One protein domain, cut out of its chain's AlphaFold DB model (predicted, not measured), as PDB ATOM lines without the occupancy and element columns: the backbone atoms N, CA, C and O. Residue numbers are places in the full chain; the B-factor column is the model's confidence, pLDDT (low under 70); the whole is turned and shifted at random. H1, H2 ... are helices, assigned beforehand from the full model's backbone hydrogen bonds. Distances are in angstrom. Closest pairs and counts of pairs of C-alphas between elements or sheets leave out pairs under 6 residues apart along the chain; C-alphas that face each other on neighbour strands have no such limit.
ATOM      1  N   SER A 296     -36.634  19.710 -24.196       83.56
ATOM      2  CA  SER A 296     -36.846  18.412 -24.841       83.56
ATOM      3  C   SER A 296     -35.516  17.791 -25.261       83.56
ATOM      4  O   SER A 296     -35.243  16.649 -24.908       83.56
ATOM      5  N   ALA A 297     -34.662  18.550 -25.952       79.25
ATOM      6  CA  ALA A 297     -33.354  18.072 -26.388       79.25
ATOM      7  C   ALA A 297     -32.431  17.734 -25.205       79.25
ATOM      8  O   ALA A 297     -31.699  16.751 -25.250       79.25
ATOM      9  N   ALA A 298     -32.489  18.519 -24.127       81.19
ATOM     10  CA  ALA A 298     -31.710  18.300 -22.915       81.19
ATOM     11  C   ALA A 298     -32.060  16.981 -22.228       81.19
ATOM     12  O   ALA A 298     -31.161  16.266 -21.792       81.19
ATOM     13  N   ARG A 299     -33.349  16.641 -22.145       83.06
ATOM     14  CA  ARG A 299     -33.802  15.381 -21.547       83.06
ATOM     15  C   ARG A 299     -33.288  14.163 -22.312       83.06
ATOM     16  O   ARG A 299     -32.875  13.184 -21.694       83.06
ATOM     17  N   ASP A 300     -33.293  14.240 -23.637       79.62
ATOM     18  CA  ASP A 300     -32.913  13.121 -24.504       79.62
ATOM     19  C   ASP A 300     -31.397  13.068 -24.776       79.62
ATOM     20  O   ASP A 300     -30.896  12.138 -25.406       79.62
ATOM     21  N   ALA A 301     -30.634  14.052 -24.291       82.06
ATOM     22  CA  ALA A 301     -29.196  14.115 -24.500       82.06
ATOM     23  C   ALA A 301     -28.448  12.983 -23.758       82.06
ATOM     24  O   ALA A 301     -28.906  12.513 -22.711       82.06
ATOM     25  N   PRO A 302     -27.250  12.575 -24.226       85.19
ATOM     26  CA  PRO A 302     -26.400  11.617 -23.516       85.19
ATOM     27  C   PRO A 302     -26.023  12.084 -22.095       85.19
ATOM     28  O   PRO A 302     -25.952  13.294 -21.856       85.19
ATOM     29  N   PRO A 303     -25.692  11.172 -21.153       86.56
ATOM     30  CA  PRO A 303     -25.429  11.521 -19.749       86.56
ATOM     31  C   PRO A 303     -24.397  12.643 -19.539       86.56
ATOM     32  O   PRO A 303     -24.634  13.575 -18.772       86.56
ATOM     33  N   ALA A 304     -23.276  12.609 -20.269       85.56
ATOM     34  CA  ALA A 304     -22.249  13.650 -20.187       85.56
ATOM     35  C   ALA A 304     -22.782  15.031 -20.616       85.56
ATOM     36  O   ALA A 304     -22.512  16.039 -19.959       85.56
ATOM     37  N   THR A 305     -23.594  15.069 -21.673       84.44
ATOM     38  CA  THR A 305     -24.247  16.289 -22.157       84.44
ATOM     39  C   THR A 305     -25.276  16.793 -21.151       84.44
ATOM     40  O   THR A 305     -25.269  17.980 -20.832       84.44
ATOM     41  N   ARG A 306     -26.099  15.914 -20.560       85.88
ATOM     42  CA  ARG A 306     -27.044  16.303 -19.493       85.88
ATOM     43  C   ARG A 306     -26.334  16.912 -18.295       85.88
ATOM     44  O   ARG A 306     -26.769  17.936 -17.777       85.88
ATOM     45  N   ARG A 307     -25.200  16.341 -17.884       86.44
ATOM     46  CA  ARG A 307     -24.367  16.900 -16.812       86.44
ATOM     47  C   ARG A 307     -23.864  18.303 -17.149       86.44
ATOM     48  O   ARG A 307     -23.980  19.197 -16.316       86.44
ATOM     49  N   ALA A 308     -23.345  18.516 -18.358       83.50
ATOM     50  CA  ALA A 308     -22.913  19.841 -18.805       83.50
ATOM     51  C   ALA A 308     -24.078  20.849 -18.824       83.50
ATOM     52  O   ALA A 308     -23.918  21.985 -18.376       83.50
ATOM     53  N   LEU A 309     -25.264  20.416 -19.261       81.69
ATOM     54  CA  LEU A 309     -26.481  21.228 -19.264       81.69
ATOM     55  C   LEU A 309     -26.964  21.576 -17.852       81.69
ATOM     56  O   LEU A 309     -27.361  22.715 -17.628       81.69
ATOM     57  N   ARG A 310     -26.856  20.661 -16.877       85.56
ATOM     58  CA  ARG A 310     -27.134  20.960 -15.459       85.56
ATOM     59  C   ARG A 310     -26.243  22.094 -14.942       85.56
ATOM     60  O   ARG A 310     -26.742  23.045 -14.346       85.56
ATOM     61  N   TYR A 311     -24.940  22.059 -15.236       81.25
ATOM     62  CA  TYR A 311     -24.034  23.163 -14.890       81.25
ATOM     63  C   TYR A 311     -24.358  24.460 -15.641       81.25
ATOM     64  O   TYR A 311     -24.264  25.542 -15.061       81.25
ATOM     65  N   ALA A 312     -24.740  24.378 -16.918       78.19
ATOM     66  CA  ALA A 312     -25.144  25.546 -17.699       78.19
ATOM     67  C   ALA A 312     -26.424  26.194 -17.144       78.19
ATOM     68  O   ALA A 312     -26.482  27.419 -17.036       78.19
ATOM     69  N   ALA A 313     -27.399  25.382 -16.726       75.69
ATOM     70  CA  ALA A 313     -28.633  25.838 -16.099       75.69
ATOM     71  C   ALA A 313     -28.365  26.603 -14.792       75.69
ATOM     72  O   ALA A 313     -28.967  27.644 -14.575       75.69
ATOM     73  N   LEU A 314     -27.391  26.177 -13.975       75.69
ATOM     74  CA  LEU A 314     -26.993  26.914 -12.762       75.69
ATOM     75  C   LEU A 314     -26.295  28.257 -13.053       75.69
ATOM     76  O   LEU A 314     -26.295  29.155 -12.212       75.69
ATOM     77  N   ARG A 315     -25.666  28.413 -14.227       70.00
ATOM     78  CA  ARG A 315     -24.944  29.645 -14.606       70.00
ATOM     79  C   ARG A 315     -25.865  30.748 -15.126       70.00
ATOM     80  O   ARG A 315     -25.505  31.924 -15.051       70.00
ATOM     81  N   ARG A 316     -27.023  30.394 -15.682       62.06
ATOM     82  CA  ARG A 316     -27.990  31.328 -16.274       62.06
ATOM     83  C   ARG A 316     -29.151  31.495 -15.282       62.06
ATOM     84  O   ARG A 316     -29.798  30.525 -14.929       62.06
ATOM     85  N   ARG A 317     -29.313  32.720 -14.763       60.47
ATOM     86  CA  ARG A 317     -30.081  33.047 -13.541       60.47
ATOM     87  C   ARG A 317     -31.615  32.981 -13.708       60.47
ATOM     88  O   ARG A 317     -32.109  32.670 -14.779       60.47
ATOM     89  N   GLY A 318     -32.324  33.219 -12.603       57.75
ATOM     90  CA  GLY A 318     -33.719  32.848 -12.368       57.75
ATOM     91  C   GLY A 318     -34.764  33.455 -13.294       57.75
ATOM     92  O   GLY A 318     -34.821  34.667 -13.494       57.75
ATOM     93  N   ASP A 319     -35.624  32.566 -13.777       66.06
ATOM     94  CA  ASP A 319     -36.938  32.856 -14.320       66.06
ATOM     95  C   ASP A 319     -37.710  31.535 -14.408       66.06
ATOM     96  O   ASP A 319     -37.938  30.988 -15.482       66.06
ATOM     97  N   ALA A 320     -38.064  30.940 -13.271       70.06
ATOM     98  CA  ALA A 320     -38.928  29.761 -13.296       70.06
ATOM     99  C   ALA A 320     -40.366  30.145 -13.723       70.06
ATOM    100  O   ALA A 320     -40.868  31.210 -13.326       70.06
ATOM    101  N   PRO A 321     -41.065  29.303 -14.514       72.25
ATOM    102  CA  PRO A 321     -42.486  29.482 -14.786       72.25
ATOM    103  C   PRO A 321     -43.315  29.346 -13.494       72.25
ATOM    104  O   PRO A 321     -42.916  28.624 -12.582       72.25
ATOM    105  N   PRO A 322     -44.515  29.954 -13.424       70.25
ATOM    106  CA  PRO A 322     -45.417  29.803 -12.287       70.25
ATOM    107  C   PRO A 322     -46.014  28.388 -12.200       70.25
ATOM    108  O   PRO A 322     -46.639  28.066 -11.200       70.25
ATOM    109  N   ALA A 323     -45.812  27.555 -13.229       78.56
ATOM    110  CA  ALA A 323     -46.120  26.129 -13.244       78.56
ATOM    111  C   ALA A 323     -44.959  25.321 -12.635       78.56
ATOM    112  O   ALA A 323     -44.203  24.660 -13.355       78.56
ATOM    113  N   LEU A 324     -44.772  25.427 -11.318       85.69
ATOM    114  CA  LEU A 324     -43.596  24.867 -10.649       85.69
ATOM    115  C   LEU A 324     -43.564  23.340 -10.649       85.69
ATOM    116  O   LEU A 324     -42.477  22.772 -10.765       85.69
ATOM    117  N   VAL A 325     -44.714  22.668 -10.546       91.56
ATOM    118  CA  VAL A 325     -44.773  21.197 -10.563       91.56
ATOM    119  C   VAL A 325     -44.163  20.605 -11.837       91.56
ATOM    120  O   VAL A 325     -43.176  19.869 -11.723       91.56
ATOM    121  N   PRO A 326     -44.667  20.916 -13.051       89.44
ATOM    122  CA  PRO A 326     -44.096  20.350 -14.268       89.44
ATOM    123  C   PRO A 326     -42.651  20.807 -14.493       89.44
ATOM    124  O   PRO A 326     -41.850  20.037 -15.020       89.44
ATOM    125  N   TYR A 327     -42.286  22.014 -14.047       86.38
ATOM    126  CA  TYR A 327     -40.916  22.514 -14.152       86.38
ATOM    127  C   TYR A 327     -39.931  21.717 -13.286       86.38
ATOM    128  O   TYR A 327     -38.911  21.248 -13.788       86.38
ATOM    129  N   ALA A 328     -40.258  21.483 -12.013       91.12
ATOM    130  CA  ALA A 328     -39.444  20.669 -11.112       91.12
ATOM    131  C   ALA A 328     -39.407  19.194 -11.547       91.12
ATOM    132  O   ALA A 328     -38.353  18.559 -11.498       91.12
ATOM    133  N   ALA A 329     -40.532  18.648 -12.019       92.62
ATOM    134  CA  ALA A 329     -40.593  17.280 -12.533       92.62
ATOM    135  C   ALA A 329     -39.683  17.089 -13.758       92.62
ATOM    136  O   ALA A 329     -38.983  16.082 -13.849       92.62
ATOM    137  N   LEU A 330     -39.651  18.063 -14.668       88.69
ATOM    138  CA  LEU A 330     -38.792  18.035 -15.848       88.69
ATOM    139  C   LEU A 330     -37.317  18.293 -15.508       88.69
ATOM    140  O   LEU A 330     -36.443  17.599 -16.025       88.69
ATOM    141  N   ALA A 331     -37.024  19.231 -14.605       89.44
ATOM    142  CA  ALA A 331     -35.666  19.489 -14.120       89.44
ATOM    143  C   ALA A 331     -35.025  18.243 -13.503       89.44
ATOM    144  O   ALA A 331     -33.842  17.982 -13.723       89.44
ATOM    145  N   ALA A 332     -35.810  17.440 -12.784       91.44
ATOM    146  CA  ALA A 332     -35.349  16.178 -12.222       91.44
ATOM    147  C   ALA A 332     -34.950  15.151 -13.294       91.44
ATOM    148  O   ALA A 332     -34.023  14.380 -13.073       91.44
ATOM    149  N   GLN A 333     -35.595  15.162 -14.468       89.31
ATOM    150  CA  GLN A 333     -35.292  14.234 -15.571       89.31
ATOM    151  C   GLN A 333     -33.922  14.493 -16.217       89.31
ATOM    152  O   GLN A 333     -33.423  13.654 -16.962       89.31
ATOM    153  N   LEU A 334     -33.285  15.635 -15.930       87.25
ATOM    154  CA  LEU A 334     -31.907  15.899 -16.355       87.25
ATOM    155  C   LEU A 334     -30.875  15.097 -15.548       87.25
ATOM    156  O   LEU A 334     -29.712  15.012 -15.952       87.25
ATOM    157  N   LEU A 335     -31.278  14.529 -14.410       89.19
ATOM    158  CA  LEU A 335     -30.455  13.645 -13.599       89.19
ATOM    159  C   LEU A 335     -30.631  12.201 -14.093       89.19
ATOM    160  O   LEU A 335     -31.744  11.683 -14.119       89.19
ATOM    161  N   GLY A 336     -29.541  11.557 -14.516       82.31
ATOM    162  CA  GLY A 336     -29.571  10.130 -14.848       82.31
ATOM    163  C   GLY A 336     -29.653   9.237 -13.607       82.31
ATOM    164  O   GLY A 336     -29.334   9.666 -12.497       82.31
ATOM    165  N   GLU A 337     -30.019   7.969 -13.805       80.00
ATOM    166  CA  GLU A 337     -29.944   6.956 -12.749       80.00
ATOM    167  C   GLU A 337     -28.525   6.886 -12.161       80.00
ATOM    168  O   GLU A 337     -27.533   6.848 -12.892       80.00
ATOM    169  N   GLY A 338     -28.426   6.916 -10.829       81.56
ATOM    170  CA  GLY A 338     -27.151   6.860 -10.107       81.56
ATOM    171  C   GLY A 338     -26.295   8.134 -10.160       81.56
ATOM    172  O   GLY A 338     -25.213   8.148  -9.580       81.56
ATOM    173  N   GLU A 339     -26.741   9.217 -10.809       85.94
ATOM    174  CA  GLU A 339     -25.964  10.468 -10.900       85.94
ATOM    175  C   GLU A 339     -26.078  11.386  -9.669       85.94
ATOM    176  O   GLU A 339     -25.460  12.457  -9.648       85.94
ATOM    177  N   GLY A 340     -26.862  10.997  -8.662       87.31
ATOM    178  CA  GLY A 340     -27.022  11.719  -7.402       87.31
ATOM    179  C   GLY A 340     -28.455  11.700  -6.882       87.31
ATOM    180  O   GLY A 340     -29.311  10.985  -7.397       87.31
ATOM    181  N   ASP A 341     -28.699  12.516  -5.859       91.94
ATOM    182  CA  ASP A 341     -30.025  12.737  -5.288       91.94
ATOM    183  C   ASP A 341     -30.766  13.840  -6.070       91.94
ATOM    184  O   ASP A 341     -30.252  14.951  -6.257       91.94
ATOM    185  N   ALA A 342     -31.980  13.528  -6.532       93.31
ATOM    186  CA  ALA A 342     -32.845  14.468  -7.238       93.31
ATOM    187  C   ALA A 342     -33.216  15.676  -6.372       93.31
ATOM    188  O   ALA A 342     -33.341  16.783  -6.890       93.31
ATOM    189  N   GLU A 343     -33.364  15.488  -5.064       94.50
ATOM    190  CA  GLU A 343     -33.750  16.535  -4.131       94.50
ATOM    191  C   GLU A 343     -32.622  17.549  -3.931       94.50
ATOM    192  O   GLU A 343     -32.856  18.751  -4.028       94.50
ATOM    193  N   VAL A 344     -31.380  17.077  -3.801       93.50
ATOM    194  CA  VAL A 344     -30.192  17.949  -3.738       93.50
ATOM    195  C   VAL A 344     -30.032  18.756  -5.029       93.50
ATOM    196  O   VAL A 344     -29.731  19.950  -4.997       93.50
ATOM    197  N   TRP A 345     -30.253  18.118  -6.182       91.88
ATOM    198  CA  TRP A 345     -30.225  18.807  -7.472       91.88
ATOM    199  C   TRP A 345     -31.309  19.885  -7.570       91.88
ATOM    200  O   TRP A 345     -31.017  21.012  -7.970       91.88
ATOM    201  N   LEU A 346     -32.548  19.561  -7.202       92.19
ATOM    202  CA  LEU A 346     -33.677  20.482  -7.299       92.19
ATOM    203  C   LEU A 346     -33.568  21.648  -6.310       92.19
ATOM    204  O   LEU A 346     -33.996  22.751  -6.645       92.19
ATOM    205  N   ASP A 347     -32.947  21.446  -5.148       91.44
ATOM    206  CA  ASP A 347     -32.631  22.531  -4.215       91.44
ATOM    207  C   ASP A 347     -31.646  23.524  -4.842       91.44
ATOM    208  O   ASP A 347     -31.897  24.729  -4.833       91.44
ATOM    209  N   ALA A 348     -30.568  23.035  -5.466       88.69
ATOM    210  CA  ALA A 348     -29.621  23.891  -6.181       88.69
ATOM    211  C   ALA A 348     -30.271  24.593  -7.386       88.69
ATOM    212  O   ALA A 348     -30.018  25.772  -7.634       88.69
ATOM    213  N   PHE A 349     -31.118  23.874  -8.120       86.12
ATOM    214  CA  PHE A 349     -31.785  24.367  -9.320       86.12
ATOM    215  C   PHE A 349     -32.811  25.471  -9.017       86.12
ATOM    216  O   PHE A 349     -32.888  26.447  -9.758       86.12
ATOM    217  N   LEU A 350     -33.568  25.353  -7.919       85.44
ATOM    218  CA  LEU A 350     -34.605  26.320  -7.535       85.44
ATOM    219  C   LEU A 350     -34.109  27.420  -6.584       85.44
ATOM    220  O   LEU A 350     -34.846  28.373  -6.335       85.44
ATOM    221  N   ALA A 351     -32.879  27.333  -6.063       84.00
ATOM    222  CA  ALA A 351     -32.354  28.262  -5.056       84.00
ATOM    223  C   ALA A 351     -32.467  29.744  -5.454       84.00
ATOM    224  O   ALA A 351     -32.769  30.591  -4.616       84.00
ATOM    225  N   LEU A 352     -32.241  30.067  -6.731       76.00
ATOM    226  CA  LEU A 352     -32.283  31.449  -7.224       76.00
ATOM    227  C   LEU A 352     -33.706  31.964  -7.471       76.00
ATOM    228  O   LEU A 352     -33.920  33.176  -7.451       76.00
ATOM    229  N   ASP A 353     -34.669  31.069  -7.683       77.69
ATOM    230  CA  ASP A 353     -36.080  31.423  -7.826       77.69
ATOM    231  C   ASP A 353     -36.841  31.363  -6.491       77.69
ATOM    232  O   ASP A 353     -37.973  31.836  -6.411       77.69
ATOM    233  N   ALA A 354     -36.222  30.842  -5.424       76.12
ATOM    234  CA  ALA A 354     -36.833  30.705  -4.103       76.12
ATOM    235  C   ALA A 354     -37.485  31.998  -3.567       76.12
ATOM    236  O   ALA A 354     -38.600  31.900  -3.062       76.12
ATOM    237  N   PRO A 355     -36.906  33.211  -3.726       75.62
ATOM    238  CA  PRO A 355     -37.551  34.444  -3.257       75.62
ATOM    239  C   PRO A 355     -38.863  34.796  -3.977       75.62
ATOM    240  O   PRO A 355     -39.600  35.663  -3.519       75.62
ATOM    241  N   ARG A 356     -39.148  34.171  -5.126       76.50
ATOM    242  CA  ARG A 356     -40.329  34.452  -5.962       76.50
ATOM    243  C   ARG A 356     -41.532  33.591  -5.594       76.50
ATOM    244  O   ARG A 356     -42.637  33.860  -6.062       76.50
ATOM    245  N   PHE A 357     -41.324  32.543  -4.804       79.81
ATOM    246  CA  PHE A 357     -42.352  31.572  -4.471       79.81
ATOM    247  C   PHE A 357     -42.489  31.451  -2.962       79.81
ATOM    248  O   PHE A 357     -41.498  31.445  -2.236       79.81
ATOM    249  N   SER A 358     -43.725  31.310  -2.489       82.19
ATOM    250  CA  SER A 358     -43.956  31.003  -1.083       82.19
ATOM    251  C   SER A 358     -43.360  29.644  -0.728       82.19
ATOM    252  O   SER A 358     -43.291  28.730  -1.564       82.19
ATOM    253  N   LEU A 359     -42.982  29.467   0.538       86.56
ATOM    254  CA  LEU A 359     -42.480  28.172   1.005       86.56
ATOM    255  C   LEU A 359     -43.542  27.074   0.853       86.56
ATOM    256  O   LEU A 359     -43.187  25.929   0.562       86.56
ATOM    257  N   ARG A 360     -44.836  27.405   0.993       87.62
ATOM    258  CA  ARG A 360     -45.933  26.465   0.709       87.62
ATOM    259  C   ARG A 360     -45.982  26.071  -0.760       87.62
ATOM    260  O   ARG A 360     -46.133  24.884  -1.037       87.62
ATOM    261  N   HIS A 361     -45.830  27.019  -1.688       87.31
ATOM    262  CA  HIS A 361     -45.817  26.710  -3.118       87.31
ATOM    263  C   HIS A 361     -44.653  25.783  -3.464       87.31
ATOM    264  O   HIS A 361     -44.865  24.759  -4.108       87.31
ATOM    265  N   VAL A 362     -43.448  26.084  -2.971       89.62
ATOM    266  CA  VAL A 362     -42.282  25.217  -3.172       89.62
ATOM    267  C   VAL A 362     -42.542  23.833  -2.578       89.62
ATOM    268  O   VAL A 362     -42.398  22.842  -3.285       89.62
ATOM    269  N   ALA A 363     -42.991  23.731  -1.326       92.94
ATOM    270  CA  ALA A 363     -43.234  22.435  -0.694       92.94
ATOM    271  C   ALA A 363     -44.300  21.605  -1.432       92.94
ATOM    272  O   ALA A 363     -44.089  20.416  -1.674       92.94
ATOM    273  N   PHE A 364     -45.405  22.231  -1.850       92.94
ATOM    274  CA  PHE A 364     -46.427  21.590  -2.676       92.94
ATOM    275  C   PHE A 364     -45.838  21.105  -4.006       92.94
ATOM    276  O   PHE A 364     -46.003  19.940  -4.371       92.94
ATOM    277  N   ALA A 365     -45.094  21.971  -4.700       93.06
ATOM    278  CA  ALA A 365     -44.551  21.657  -6.011       93.06
ATOM    279  C   ALA A 365     -43.528  20.515  -5.966       93.06
ATOM    280  O   ALA A 365     -43.548  19.624  -6.817       93.06
ATOM    281  N   ARG A 366     -42.662  20.502  -4.945       95.62
ATOM    282  CA  ARG A 366     -41.675  19.434  -4.724       95.62
ATOM    283  C   ARG A 366     -42.362  18.111  -4.380       95.62
ATOM    284  O   ARG A 366     -41.938  17.078  -4.893       95.62
ATOM    285  N   ALA A 367     -43.452  18.143  -3.608       96.56
ATOM    286  CA  ALA A 367     -44.240  16.951  -3.300       96.56
ATOM    287  C   ALA A 367     -44.884  16.346  -4.561       96.56
ATOM    288  O   ALA A 367     -44.725  15.152  -4.812       96.56
ATOM    289  N   GLU A 368     -45.575  17.143  -5.384       96.19
ATOM    290  CA  GLU A 368     -46.175  16.648  -6.635       96.19
ATOM    291  C   GLU A 368     -45.111  16.176  -7.632       96.19
ATOM    292  O   GLU A 368     -45.235  15.089  -8.191       96.19
ATOM    293  N   ALA A 369     -44.027  16.936  -7.813       95.69
ATOM    294  CA  ALA A 369     -42.945  16.542  -8.709       95.69
ATOM    295  C   ALA A 369     -42.299  15.213  -8.283       95.69
ATOM    296  O   ALA A 369     -41.939  14.411  -9.144       95.69
ATOM    297  N   ALA A 370     -42.174  14.944  -6.977       96.75
ATOM    298  CA  ALA A 370     -41.720  13.648  -6.472       96.75
ATOM    299  C   ALA A 370     -42.707  12.517  -6.803       96.75
ATOM    300  O   ALA A 370     -42.285  11.471  -7.301       96.75
ATOM    301  N   ARG A 371     -44.021  12.748  -6.657       96.88
ATOM    302  CA  ARG A 371     -45.056  11.774  -7.061       96.88
ATOM    303  C   ARG A 371     -44.990  11.443  -8.547       96.88
ATOM    304  O   ARG A 371     -45.055  10.276  -8.916       96.88
ATOM    305  N   TRP A 372     -44.784  12.440  -9.408       95.19
ATOM    306  CA  TRP A 372     -44.681  12.216 -10.857       95.19
ATOM    307  C   TRP A 372     -43.505  11.290 -11.202       95.19
ATOM    308  O   TRP A 372     -43.597  10.439 -12.097       95.19
ATOM    309  N   ARG A 373     -42.411  11.394 -10.439       93.38
ATOM    310  CA  ARG A 373     -41.235  10.518 -10.546       93.38
ATOM    311  C   ARG A 373     -41.426   9.144  -9.901       93.38
ATOM    312  O   ARG A 373     -40.658   8.242 -10.222       93.38
ATOM    313  N   GLY A 374     -42.478   8.942  -9.109       94.12
ATOM    314  CA  GLY A 374     -42.709   7.709  -8.348       94.12
ATOM    315  C   GLY A 374     -41.834   7.601  -7.097       94.12
ATOM    316  O   GLY A 374     -41.532   6.498  -6.658       94.12
ATOM    317  N   ASP A 375     -41.382   8.736  -6.557       95.25
ATOM    318  CA  ASP A 375     -40.598   8.808  -5.323       95.25
ATOM    319  C   ASP A 375     -41.522   9.118  -4.136       95.25
ATOM    320  O   ASP A 375     -41.709  10.273  -3.737       95.25
ATOM    321  N   ASP A 376     -42.128   8.065  -3.587       96.12
ATOM    322  CA  ASP A 376     -43.089   8.165  -2.484       96.12
ATOM    323  C   ASP A 376     -42.450   8.703  -1.193       96.12
ATOM    324  O   ASP A 376     -43.108   9.394  -0.409       96.12
ATOM    325  N   GLY A 377     -41.158   8.429  -0.981       97.06
ATOM    326  CA  GLY A 377     -40.410   8.886   0.189       97.06
ATOM    327  C   GLY A 377     -40.274  10.407   0.212       97.06
ATOM    328  O   GLY A 377     -40.702  11.059   1.175       97.06
ATOM    329  N   SER A 378     -39.751  10.981  -0.875       97.31
ATOM    330  CA  SER A 378     -39.640  12.436  -1.028       97.31
ATOM    331  C   SER A 378     -41.016  13.097  -1.096       97.31
ATOM    332  O   SER A 378     -41.227  14.143  -0.474       97.31
ATOM    333  N   ALA A 379     -41.988  12.473  -1.773       97.25
ATOM    334  CA  ALA A 379     -43.357  12.980  -1.836       97.25
ATOM    335  C   ALA A 379     -43.981  13.119  -0.441       97.25
ATOM    336  O   ALA A 379     -44.538  14.170  -0.116       97.25
ATOM    337  N   ALA A 380     -43.858  12.094   0.409       97.44
ATOM    338  CA  ALA A 380     -44.373  12.124   1.774       97.44
ATOM    339  C   ALA A 380     -43.638  13.154   2.650       97.44
ATOM    340  O   ALA A 380     -44.272  13.843   3.452       97.44
ATOM    341  N   ALA A 381     -42.317  13.289   2.498       97.69
ATOM    342  CA  ALA A 381     -41.529  14.274   3.241       97.69
ATOM    343  C   ALA A 381     -41.948  15.716   2.918       97.69
ATOM    344  O   ALA A 381     -42.236  16.498   3.831       97.69
ATOM    345  N   TRP A 382     -42.059  16.057   1.633       96.75
ATOM    346  CA  TRP A 382     -42.492  17.387   1.203       96.75
ATOM    347  C   TRP A 382     -43.965  17.662   1.495       96.75
ATOM    348  O   TRP A 382     -44.303  18.786   1.860       96.75
ATOM    349  N   GLN A 383     -44.830  16.646   1.428       95.69
ATOM    350  CA  GLN A 383     -46.234  16.774   1.821       95.69
ATOM    351  C   GLN A 383     -46.376  17.156   3.300       95.69
ATOM    352  O   GLN A 383     -47.082  18.114   3.607       95.69
ATOM    353  N   ARG A 384     -45.650  16.485   4.209       96.56
ATOM    354  CA  ARG A 384     -45.637  16.856   5.636       96.56
ATOM    355  C   ARG A 384     -45.154  18.290   5.846       96.56
ATOM    356  O   ARG A 384     -45.702  19.018   6.670       96.56
ATOM    357  N   ARG A 385     -44.140  18.717   5.087       95.12
ATOM    358  CA  ARG A 385     -43.641  20.099   5.139       95.12
ATOM    359  C   ARG A 385     -44.692  21.096   4.654       95.12
ATOM    360  O   ARG A 385     -44.900  22.108   5.312       95.12
ATOM    361  N   TYR A 386     -45.367  20.805   3.546       92.94
ATOM    362  CA  TYR A 386     -46.470  21.620   3.041       92.94
ATOM    363  C   TYR A 386     -47.598  21.745   4.075       92.94
ATOM    364  O   TYR A 386     -48.038  22.855   4.355       92.94
ATOM    365  N   GLU A 387     -48.006  20.644   4.708       92.19
ATOM    366  CA  GLU A 387     -49.046  20.633   5.746       92.19
ATOM    367  C   GLU A 387     -48.652  21.431   6.993       92.19
ATOM    368  O   GLU A 387     -49.478  22.164   7.535       92.19
ATOM    369  N   ALA A 388     -47.391  21.349   7.421       91.69
ATOM    370  CA  ALA A 388     -46.887  22.140   8.541       91.69
ATOM    371  C   ALA A 388     -46.883  23.644   8.222       91.69
ATOM    372  O   ALA A 388     -47.360  24.449   9.021       91.69
ATOM    373  N   LEU A 389     -46.391  24.030   7.039       89.06
ATOM    374  CA  LEU A 389     -46.392  25.430   6.591       89.06
ATOM    375  C   LEU A 389     -47.822  25.956   6.422       89.06
ATOM    376  O   LEU A 389     -48.115  27.091   6.791       89.06
ATOM    377  N   ARG A 390     -48.725  25.110   5.918       86.75
ATOM    378  CA  ARG A 390     -50.159  25.383   5.834       86.75
ATOM    379  C   ARG A 390     -50.757  25.669   7.204       86.75
ATOM    380  O   ARG A 390     -51.388  26.705   7.353       86.75
ATOM    381  N   ALA A 391     -50.515  24.802   8.186       86.69
ATOM    382  CA  ALA A 391     -51.030  24.969   9.544       86.69
ATOM    383  C   ALA A 391     -50.569  26.293  10.181       86.69
ATOM    384  O   ALA A 391     -51.362  26.973  10.829       86.69
ATOM    385  N   VAL A 392     -49.310  26.687   9.952       84.88
ATOM    386  CA  VAL A 392     -48.776  27.980  10.416       84.88
ATOM    387  C   VAL A 392     -49.457  29.154   9.712       84.88
ATOM    388  O   VAL A 392     -49.810  30.126  10.374       84.88
ATOM    389  N   ALA A 393     -49.655  29.072   8.395       78.56
ATOM    390  CA  ALA A 393     -50.286  30.140   7.623       78.56
ATOM    391  C   ALA A 393     -51.791  30.287   7.916       78.56
ATOM    392  O   ALA A 393     -52.324  31.389   7.823       78.56
ATOM    393  N   SER A 394     -52.466  29.196   8.284       77.19
ATOM    394  CA  SER A 394     -53.892  29.179   8.630       77.19
ATOM    395  C   SER A 394     -54.200  29.596  10.071       77.19
ATOM    396  O   SER A 394     -55.364  29.798  10.401       77.19
ATOM    397  N   ASP A 395     -53.192  29.688  10.945       81.31
ATOM    398  CA  ASP A 395     -53.375  30.098  12.340       81.31
ATOM    399  C   ASP A 395     -53.641  31.615  12.409       81.31
ATOM    400  O   ASP A 395     -52.737  32.399  12.099       81.31
ATOM    401  N   PRO A 396     -54.835  32.070  12.845       73.75
ATOM    402  CA  PRO A 396     -55.158  33.494  12.919       73.75
ATOM    403  C   PRO A 396     -54.176  34.295  13.779       73.75
ATOM    404  O   PRO A 396     -53.901  35.452  13.467       73.75
ATOM    405  N   ALA A 397     -53.602  33.683  14.821       79.38
ATOM    406  CA  ALA A 397     -52.629  34.337  15.695       79.38
ATOM    407  C   ALA A 397     -51.258  34.529  15.025       79.38
ATOM    408  O   ALA A 397     -50.435  35.306  15.508       79.38
ATOM    409  N   ARG A 398     -50.988  33.816  13.925       74.75
ATOM    410  CA  ARG A 398     -49.706  33.828  13.204       74.75
ATOM    411  C   ARG A 398     -49.833  34.291  11.759       74.75
ATOM    412  O   ARG A 398     -48.804  34.475  11.116       74.75
ATOM    413  N   ALA A 399     -51.047  34.520  11.262       68.44
ATOM    414  CA  ALA A 399     -51.327  34.861   9.869       68.44
ATOM    415  C   ALA A 399     -50.546  36.094   9.385       68.44
ATOM    416  O   ALA A 399     -50.039  36.110   8.264       68.44
ATOM    417  N   GLU A 400     -50.378  37.110  10.237       68.25
ATOM    418  CA  GLU A 400     -49.618  38.313   9.885       68.25
ATOM    419  C   GLU A 400     -48.115  38.037   9.726       68.25
ATOM    420  O   GLU A 400     -47.509  38.450   8.733       68.25
ATOM    421  N   ILE A 401     -47.525  37.279  10.656       73.19
ATOM    422  CA  ILE A 401     -46.115  36.868  10.596       73.19
ATOM    423  C   ILE A 401     -45.901  35.906   9.423       73.19
ATOM    424  O   ILE A 401     -44.934  36.043   8.679       73.19
ATOM    425  N   ALA A 402     -46.822  34.966   9.211       72.69
ATOM    426  CA  ALA A 402     -46.796  34.038   8.089       72.69
ATOM    427  C   ALA A 402     -46.826  34.781   6.745       72.69
ATOM    428  O   ALA A 402     -46.025  34.474   5.863       72.69
ATOM    429  N   ARG A 403     -47.657  35.823   6.615       68.44
ATOM    430  CA  ARG A 403     -47.664  36.715   5.447       68.44
ATOM    431  C   ARG A 403     -46.319  37.413   5.253       68.44
ATOM    432  O   ARG A 403     -45.822  37.432   4.131       68.44
ATOM    433  N   TYR A 404     -45.734  37.973   6.313       68.38
ATOM    434  CA  TYR A 404     -44.439  38.661   6.226       68.38
ATOM    435  C   TYR A 404     -43.302  37.715   5.806       68.38
ATOM    436  O   TYR A 404     -42.413  38.099   5.053       68.38
ATOM    437  N   LEU A 405     -43.359  36.457   6.249       68.69
ATOM    438  CA  LEU A 405     -42.384  35.415   5.919       68.69
ATOM    439  C   LEU A 405     -42.639  34.728   4.564       68.69
ATOM    440  O   LEU A 405     -41.904  33.808   4.208       68.69
ATOM    441  N   GLY A 406     -43.666  35.145   3.814       65.12
ATOM    442  CA  GLY A 406     -44.019  34.531   2.533       65.12
ATOM    443  C   GLY A 406     -44.441  33.065   2.665       65.12
ATOM    444  O   GLY A 406     -44.109  32.252   1.799       65.12
ATOM    445  N   LEU A 407     -45.118  32.710   3.764       64.62
ATOM    446  CA  LEU A 407     -45.605  31.354   4.014       64.62
ATOM    447  C   LEU A 407     -46.843  31.025   3.203       64.62
ATOM    448  O   LEU A 407     -47.894  31.703   3.272       64.62
TER     449      LEU A 407
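Overview. This is residues 296 to 407 of the 407 residues of an uncharacterized protein of Sorangium cellulosum So0157-2 (UniProt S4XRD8). A helical hairpin, H5 and H6 side by side, makes one part of an elongated row of helices; H3 crosses H5, and H4 packs on H3 near the middle of the length. H1 and H2 form a corner at one end, joined to the rest by the end of H2 at H4, while the short H7 turns off the last residues of H6 at the other end. The printed part has 112 residues with seven named helices, H1 to H7 in order, and no named strand; the class is all helix. By its radius of gyration of the C-alphas, 15.3 A, the whole is compact, though its spans are 52 by 30 by 19 A.

Along the chain. H1 is residues 296 to 300 and begins at C-alpha 296, (-36.846, 18.412, -24.841). H2, residues 303 to 315, is 18.8 A long from first to last C-alpha. H3, residues 324 to 332, measures 12.1 A, and H4, residues 342 to 350, 12.0 A. H5, residues 359 to 373, is 21.1 A long. H6, residues 376 to 394, is the longest at 26.1 A, from C-alpha 376 at (-43.089, 8.165, -2.484). H7, residues 399 to 404, ends at C-alpha 404, (-44.439, 38.661, 6.226).

Arrangement. H1 touches residues 305 to 309 of H2 alone, the closest C-alphas being those of Ala 298 and Arg 306, 6.1 A apart. H2 and H4 touch only at their ends, and only just, with 3 pairs of C-alphas within 8 A; the closest are Leu 314 and Phe 349, 6.4 A. H3 touches H4, closest at the C-alphas of Ala 332 and Ala 342, 5.8 A, at a steep tilt of 58 degrees, opposite ways. H3 also touches H5, closest at the C-alphas of Ala 329 and Ala 369, 4.5 A, at a steep tilt of 51 degrees, the same way. H5 and H6 form a hairpin at a shallow tilt of 21 degrees, opposite ways, with the C-alphas of Ala 367 and Ala 379 closest at 4.3 A. H6 and H7 touch only at the corner, the closest C-alphas being those of Ala 393 and Ala 402, 5.3 A. H2 and H6 are apart. In each of the seven helices every O i to N i+4 pair is within hydrogen-bond range.

Size, cuts and confidence. The two C-alphas farthest apart are those of Pro 302 and Ala 397, 52.4 A. The printed part has no cut and no long link. The mean pLDDT of the printed part is 84.4; residues 316 to 319, 399 to 400 and 403 to 407 are under 70.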